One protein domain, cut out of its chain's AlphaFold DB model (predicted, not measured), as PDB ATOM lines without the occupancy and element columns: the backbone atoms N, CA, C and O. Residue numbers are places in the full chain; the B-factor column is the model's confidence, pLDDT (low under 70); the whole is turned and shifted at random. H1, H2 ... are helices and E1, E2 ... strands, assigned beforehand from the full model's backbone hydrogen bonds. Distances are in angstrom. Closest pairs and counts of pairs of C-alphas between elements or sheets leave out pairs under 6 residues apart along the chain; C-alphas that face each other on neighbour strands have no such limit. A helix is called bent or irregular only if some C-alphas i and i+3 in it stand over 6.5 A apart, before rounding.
ATOM      1  N   LEU A  28     213.862 253.156 170.604       95.12
ATOM      2  CA  LEU A  28     214.031 254.601 170.626       95.12
ATOM      3  C   LEU A  28     215.149 254.953 171.606       95.12
ATOM      4  O   LEU A  28     215.113 254.531 172.762       95.12
ATOM      5  N   ARG A  29     216.129 255.735 171.147       95.38
ATOM      6  CA  ARG A  29     217.066 256.400 172.051       95.38
ATOM      7  C   ARG A  29     216.445 257.724 172.479       95.38
ATOM      8  O   ARG A  29     216.206 258.576 171.630       95.38
ATOM      9  N   VAL A  30     216.185 257.871 173.770       95.38
ATOM     10  CA  VAL A  30     215.669 259.103 174.371       95.38
ATOM     11  C   VAL A  30     216.775 259.688 175.230       95.38
ATOM     12  O   VAL A  30     217.406 258.959 175.989       95.38
ATOM     13  N   ILE A  31     217.042 260.976 175.063       96.12
ATOM     14  CA  ILE A  31     217.944 261.722 175.938       96.12
ATOM     15  C   ILE A  31     217.077 262.348 177.027       96.12
ATOM     16  O   ILE A  31     215.993 262.859 176.739       96.12
ATOM     17  N   THR A  32     217.492 262.220 178.278       95.75
ATOM     18  CA  THR A  32     216.739 262.709 179.435       95.75
ATOM     19  C   THR A  32     217.702 263.281 180.458       95.75
ATOM     20  O   THR A  32     218.823 262.793 180.594       95.75
ATOM     21  N   GLU A  33     217.250 264.303 181.175       96.88
ATOM     22  CA  GLU A  33     217.992 264.917 182.272       96.88
ATOM     23  C   GLU A  33     218.305 263.890 183.365       96.88
ATOM     24  O   GLU A  33     217.515 262.990 183.669       96.88
ATOM     25  N   CYS A  34     219.490 264.013 183.952       97.12
ATOM     26  CA  CYS A  34     219.924 263.176 185.053       97.12
ATOM     27  C   CYS A  34     219.075 263.480 186.298       97.12
ATOM     28  O   CYS A  34     219.126 264.608 186.781       97.12
ATOM     29  N   PRO A  35     218.354 262.503 186.874       95.75
ATOM     30  CA  PRO A  35     217.509 262.752 188.042       95.75
ATOM     31  C   PRO A  35     218.309 263.170 189.284       95.75
ATOM     32  O   PRO A  35     217.768 263.835 190.154       95.75
ATOM     33  N   GLU A  36     219.592 262.804 189.358       95.81
ATOM     34  CA  GLU A  36     220.485 263.175 190.466       95.81
ATOM     35  C   GLU A  36     221.120 264.562 190.276       95.81
ATOM     36  O   GLU A  36     221.697 265.111 191.210       95.81
ATOM     37  N   CYS A  37     221.069 265.129 189.064       96.81
ATOM     38  CA  CYS A  37     221.729 266.400 188.754       96.81
ATOM     39  C   CYS A  37     220.783 267.492 188.246       96.81
ATOM     40  O   CYS A  37     221.219 268.631 188.136       96.81
ATOM     41  N   CYS A  38     219.520 267.187 187.936       94.94
ATOM     42  CA  CYS A  38     218.599 268.134 187.298       94.94
ATOM     43  C   CYS A  38     218.235 269.348 188.167       94.94
ATOM     44  O   CYS A  38     217.816 270.371 187.634       94.94
ATOM     45  N   GLU A  39     218.405 269.258 189.488       94.06
ATOM     46  CA  GLU A  39     218.172 270.369 190.421       94.06
ATOM     47  C   GLU A  39     219.464 271.102 190.824       94.06
ATOM     48  O   GLU A  39     219.423 272.051 191.608       94.06
ATOM     49  N   LEU A  40     220.618 270.667 190.309       94.69
ATOM     50  CA  LEU A  40     221.911 271.284 190.583       94.69
ATOM     51  C   LEU A  40     222.231 272.348 189.530       94.69
ATOM     52  O   LEU A  40     221.844 272.232 188.371       94.69
ATOM     53  N   GLU A  41     222.980 273.375 189.934       94.62
ATOM     54  CA  GLU A  41     223.477 274.398 189.004       94.62
ATOM     55  C   GLU A  41     224.468 273.799 187.990       94.62
ATOM     56  O   GLU A  41     224.453 274.172 186.819       94.62
ATOM     57  N   GLU A  42     225.265 272.816 188.425       94.94
ATOM     58  CA  GLU A  42     226.177 272.042 187.581       94.94
ATOM     59  C   GLU A  42     226.089 270.536 187.910       94.94
ATOM     60  O   GLU A  42     225.880 270.165 189.074       94.94
ATOM     61  N   PRO A  43     226.254 269.636 186.919       95.38
ATOM     62  CA  PRO A  43     226.263 268.195 187.154       95.38
ATOM     63  C   PRO A  43     227.389 267.758 188.093       95.38
ATOM     64  O   PRO A  43     228.518 268.237 188.012       95.38
ATOM     65  N   THR A  44     227.107 266.786 188.960       96.50
ATOM     66  CA  THR A  44     228.116 266.261 189.888       96.50
ATOM     67  C   THR A  44     229.217 265.499 189.142       96.50
ATOM     68  O   THR A  44     228.931 264.573 188.374       96.50
ATOM     69  N   GLU A  45     230.481 265.841 189.412       95.75
ATOM     70  CA  GLU A  45     231.634 265.067 188.942       95.75
ATOM     71  C   GLU A  45     231.542 263.614 189.426       95.75
ATOM     72  O   GLU A  45     231.341 263.343 190.609       95.75
ATOM     73  N   GLY A  46     231.685 262.659 188.503       94.00
ATOM     74  CA  GLY A  46     231.587 261.235 188.829       94.00
ATOM     75  C   GLY A  46     230.164 260.730 189.088       94.00
ATOM     76  O   GLY A  46     230.010 259.663 189.671       94.00
ATOM     77  N   CYS A  47     229.122 261.458 188.664       96.25
ATOM     78  CA  CYS A  47     227.748 260.956 188.722       96.25
ATOM     79  C   CYS A  47     227.599 259.635 187.942       96.25
ATOM     80  O   CYS A  47     227.792 259.614 186.725       96.25
ATOM     81  N   ASP A  48     227.158 258.567 188.615       95.81
ATOM     82  CA  ASP A  48     227.013 257.221 188.034       95.81
ATOM     83  C   ASP A  48     226.018 257.145 186.857       95.81
ATOM     84  O   ASP A  48     226.054 256.204 186.062       95.81
ATOM     85  N   ILE A  49     225.111 258.122 186.737       95.56
ATOM     86  CA  ILE A  49     224.067 258.137 185.703       95.56
ATOM     87  C   ILE A  49     224.528 258.884 184.451       95.56
ATOM     88  O   ILE A  49     224.393 258.371 183.338       95.56
ATOM     89  N   CYS A  50     225.033 260.108 184.622       96.31
ATOM     90  CA  CYS A  50     225.323 261.012 183.508       96.31
ATOM     91  C   CYS A  50     226.812 261.276 183.281       96.31
ATOM     92  O   CYS A  50     227.147 261.908 182.291       96.31
ATOM     93  N   ASN A  51     227.712 260.805 184.152       94.81
ATOM     94  CA  ASN A  51     229.151 261.082 184.075       94.81
ATOM     95  C   ASN A  51     229.469 262.579 183.898       94.81
ATOM     96  O   ASN A  51     230.290 262.944 183.064       94.81
ATOM     97  N   ALA A  52     228.803 263.430 184.685       94.94
ATOM     98  CA  ALA A  52     228.899 264.892 184.641       94.94
ATOM     99  C   ALA A  52     228.357 265.579 183.365       94.94
ATOM    100  O   ALA A  52     228.502 266.787 183.221       94.94
ATOM    101  N   GLU A  53     227.665 264.861 182.476       95.81
ATOM    102  CA  GLU A  53     227.024 265.460 181.289       95.81
ATOM    103  C   GLU A  53     225.683 266.147 181.613       95.81
ATOM    104  O   GLU A  53     225.144 266.890 180.802       95.81
ATOM    105  N   GLY A  54     225.088 265.867 182.778       96.00
ATOM    106  CA  GLY A  54     223.765 266.384 183.165       96.00
ATOM    107  C   GLY A  54     222.584 265.689 182.478       96.00
ATOM    108  O   GLY A  54     221.464 265.745 182.978       96.00
ATOM    109  N   GLU A  55     222.826 264.939 181.405       96.75
ATOM    110  CA  GLU A  55     221.839 264.122 180.697       96.75
ATOM    111  C   GLU A  55     222.368 262.715 180.395       96.75
ATOM    112  O   GLU A  55     223.568 262.448 180.403       96.75
ATOM    113  N   TYR A  56     221.459 261.776 180.132       95.50
ATOM    114  CA  TYR A  56     221.815 260.407 179.771       95.50
ATOM    115  C   TYR A  56     220.871 259.823 178.719       95.50
ATOM    116  O   TYR A  56     219.709 260.205 178.572       95.50
ATOM    117  N   GLY A  57     221.401 258.875 177.945       95.25
ATOM    118  CA  GLY A  57     220.662 258.202 176.884       95.25
ATOM    119  C   GLY A  57     219.989 256.923 177.370       95.25
ATOM    120  O   GLY A  57     220.666 255.934 177.651       95.25
ATOM    121  N   GLN A  58     218.662 256.891 177.356       94.38
ATOM    122  CA  GLN A  58     217.863 255.694 177.596       94.38
ATOM    123  C   GLN A  58     217.497 254.994 176.284       94.38
ATOM    124  O   GLN A  58     217.291 255.636 175.252       94.38
ATOM    125  N   LYS A  59     217.384 253.662 176.319       94.56
ATOM    126  CA  LYS A  59     216.877 252.858 175.199       94.56
ATOM    127  C   LYS A  59     215.525 252.268 175.574       94.56
ATOM    128  O   LYS A  59     215.457 251.380 176.415       94.56
ATOM    129  N   HIS A  60     214.477 252.721 174.899       95.31
ATOM    130  CA  HIS A  60     213.109 252.256 175.109       95.31
ATOM    131  C   HIS A  60     212.655 251.396 173.942       95.31
ATOM    132  O   HIS A  60     212.818 251.774 172.784       95.31
ATOM    133  N   THR A  61     212.061 250.241 174.220       95.94
ATOM    134  CA  THR A  61     211.361 249.472 173.186       95.94
ATOM    135  C   THR A  61     210.002 250.091 172.900       95.94
ATOM    136  O   THR A  61     209.312 250.504 173.831       95.94
ATOM    137  N   VAL A  62     209.571 250.090 171.638       96.31
ATOM    138  CA  VAL A  62     208.213 250.536 171.294       96.31
ATOM    139  C   VAL A  62     207.195 249.478 171.753       96.31
ATOM    140  O   VAL A  62     207.294 248.323 171.324       96.31
ATOM    141  N   PRO A  63     206.211 249.824 172.610       96.50
ATOM    142  CA  PRO A  63     205.213 248.868 173.082       96.50
ATOM    143  C   PRO A  63     204.360 248.301 171.945       96.50
ATOM    144  O   PRO A  63     204.082 248.981 170.955       96.50
ATOM    145  N   TRP A  64     203.868 247.073 172.123       97.50
ATOM    146  CA  TRP A  64     203.055 246.385 171.115       97.50
ATOM    147  C   TRP A  64     201.833 247.194 170.657       97.50
ATOM    148  O   TRP A  64     201.541 247.262 169.463       97.50
ATOM    149  N   ASP A  65     201.130 247.840 171.588       97.69
ATOM    150  CA  ASP A  65     199.949 248.637 171.252       97.69
ATOM    151  C   ASP A  65     200.295 249.877 170.422       97.69
ATOM    152  O   ASP A  65     199.571 250.204 169.480       97.69
ATOM    153  N   GLN A  66     201.453 250.492 170.678       97.88
ATOM    154  CA  GLN A  66     201.942 251.619 169.890       97.88
ATOM    155  C   GLN A  66     202.344 251.183 168.471       97.88
ATOM    156  O   GLN A  66     202.029 251.880 167.506       97.88
ATOM    157  N   ILE A  67     202.965 250.005 168.316       98.06
ATOM    158  CA  ILE A  67     203.273 249.419 166.997       98.06
ATOM    159  C   ILE A  67     201.981 249.207 166.193       98.06
ATOM    160  O   ILE A  67     201.896 249.629 165.038       98.06
ATOM    161  N   LYS A  68     200.950 248.604 166.804       98.06
ATOM    162  CA  LYS A  68     199.637 248.417 166.158       98.06
ATOM    163  C   LYS A  68     199.015 249.747 165.739       98.06
ATOM    164  O   LYS A  68     198.471 249.841 164.639       98.06
ATOM    165  N   PHE A  69     199.096 250.759 166.598       98.19
ATOM    166  CA  PHE A  69     198.559 252.083 166.313       98.19
ATOM    167  C   PHE A  69     199.253 252.728 165.107       98.19
ATOM    168  O   PHE A  69     198.575 253.104 164.150       98.19
ATOM    169  N   ILE A  70     200.588 252.777 165.094       97.69
ATOM    170  CA  ILE A  70     201.365 253.321 163.967       97.69
ATOM    171  C   ILE A  70     201.013 252.584 162.671       97.69
ATOM    172  O   ILE A  70     200.728 253.214 161.652       97.69
ATOM    173  N   TYR A  71     200.957 251.250 162.719       97.56
ATOM    174  CA  TYR A  71     200.581 250.444 161.563       97.56
ATOM    175  C   TYR A  71     199.166 250.759 161.063       97.56
ATOM    176  O   TYR A  71     198.964 250.920 159.861       97.56
ATOM    177  N   SER A  72     198.186 250.902 161.963       97.50
ATOM    178  CA  SER A  72     196.821 251.272 161.570       97.50
ATOM    179  C   SER A  72     196.762 252.625 160.866       97.50
ATOM    180  O   SER A  72     196.029 252.755 159.891       97.50
ATOM    181  N   LYS A  73     197.587 253.597 161.282       98.31
ATOM    182  CA  LYS A  73     197.683 254.900 160.615       98.31
ATOM    183  C   LYS A  73     198.290 254.792 159.220       98.31
ATOM    184  O   LYS A  73     197.793 255.433 158.298       98.31
ATOM    185  N   ALA A  74     199.298 253.939 159.041       96.25
ATOM    186  CA  ALA A  74     199.850 253.646 157.721       96.25
ATOM    187  C   ALA A  74     198.812 252.975 156.805       96.25
ATOM    188  O   ALA A  74     198.637 253.404 155.668       96.25
ATOM    189  N   VAL A  75     198.081 251.969 157.296       95.06
ATOM    190  CA  VAL A  75     197.016 251.310 156.523       95.06
ATOM    191  C   VAL A  75     195.894 252.293 156.175       95.06
ATOM    192  O   VAL A  75     195.459 252.326 155.031       95.06
ATOM    193  N   GLU A  76     195.447 253.120 157.120       94.31
ATOM    194  CA  GLU A  76     194.393 254.122 156.904       94.31
ATOM    195  C   GLU A  76     194.791 255.169 155.849       94.31
ATOM    196  O   GLU A  76     193.995 255.490 154.968       94.31
ATOM    197  N   GLY A  77     196.024 255.683 155.920       93.75
ATOM    198  CA  GLY A  77     196.490 256.767 155.052       93.75
ATOM    199  C   GLY A  77     197.051 256.324 153.699       93.75
ATOM    200  O   GLY A  77     197.025 257.110 152.754       93.75
ATOM    201  N   LEU A  78     197.572 255.096 153.593       92.06
ATOM    202  CA  LEU A  78     198.350 254.643 152.429       92.06
ATOM    203  C   LEU A  78     197.732 253.451 151.688       92.06
ATOM    204  O   LEU A  78     198.234 253.074 150.626       92.06
ATOM    205  N   ALA A  79     196.668 252.828 152.210       89.81
ATOM    206  CA  ALA A  79     196.014 251.733 151.501       89.81
ATOM    207  C   ALA A  79     195.406 252.217 150.178       89.81
ATOM    208  O   ALA A  79     194.649 253.188 150.122       89.81
TER     209      ALA A  79
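Overview. This is residues 28 to 79 of the 87 residues of an uncharacterized protein of Pseudomonas sp. WS 5414 (UniProt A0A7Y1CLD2). A two-stranded hairpin, E1 and E2, forms a narrow ribbon with a large loop, residues 34 to 54, as a head at one end, while the free-standing helix H1 sticks out beyond the other end. Loop, ribbon and helix follow one another along the longest axis, and residues 63 to 79 stand free of the rest. The printed part has 52 residues, with two named strands and one named helix in the order E1, E2, H1; the sheet has the order E1 - E2 and is antiparallel, and the class is mixed, helices and strands. The whole is extended, with a radius of gyration of the C-alphas of 17.6 A, and its C-alphas span 53 by 17 by 13 A, a rod.

Arrangement. The sheet is made of E1, residues 28 to 33, and E2, residues 55 to 61, antiparallel neighbours that form a hairpin. The angle between their N-to-C directions is 149 degrees. The C-alphas of Glu 33 and Glu 55 face each other at 4.2 A, and those of Leu 28 and His 60 face each other at 5.1 A. N 28 and O 60 are within hydrogen-bond range at 2.8 A, and so are N 58 and O 30 at 2.8 A. H1, residues 64 to 78, is apart from E1. In H1 every O i to N i+4 pair is within hydrogen-bond range.

Along the chain. E2 is the longest strand by residues, with 7, and measures 19.5 A from first to last C-alpha. E1 has 6 residues and measures 16.1 A; its first C-alpha, that of Leu 28, is at (214.031, 254.601, 170.626). H1 has 15 residues, measures 21.0 A and is not bent. It begins at Trp 64, with its C-alpha at (203.055, 246.385, 171.115), and ends at Leu 78, with its C-alpha at (198.350, 254.643, 152.429).

Size, cuts and confidence. The two C-alphas farthest apart are those of Glu 45, in the loop, and Ala 79, the last printed residue, at 53.4 A. Without the stretch that stands free, the body has 35 residues, spans 33 by 16 by 11 A and has a radius of gyration of 10.3 A. The link from E1 to E2 is long, with 21 residues, and the link from E2 to H1 is tight, with 2 residues. The printed part has no cut. The mean pLDDT of the printed part is 95.8, and no printed residue is under 70.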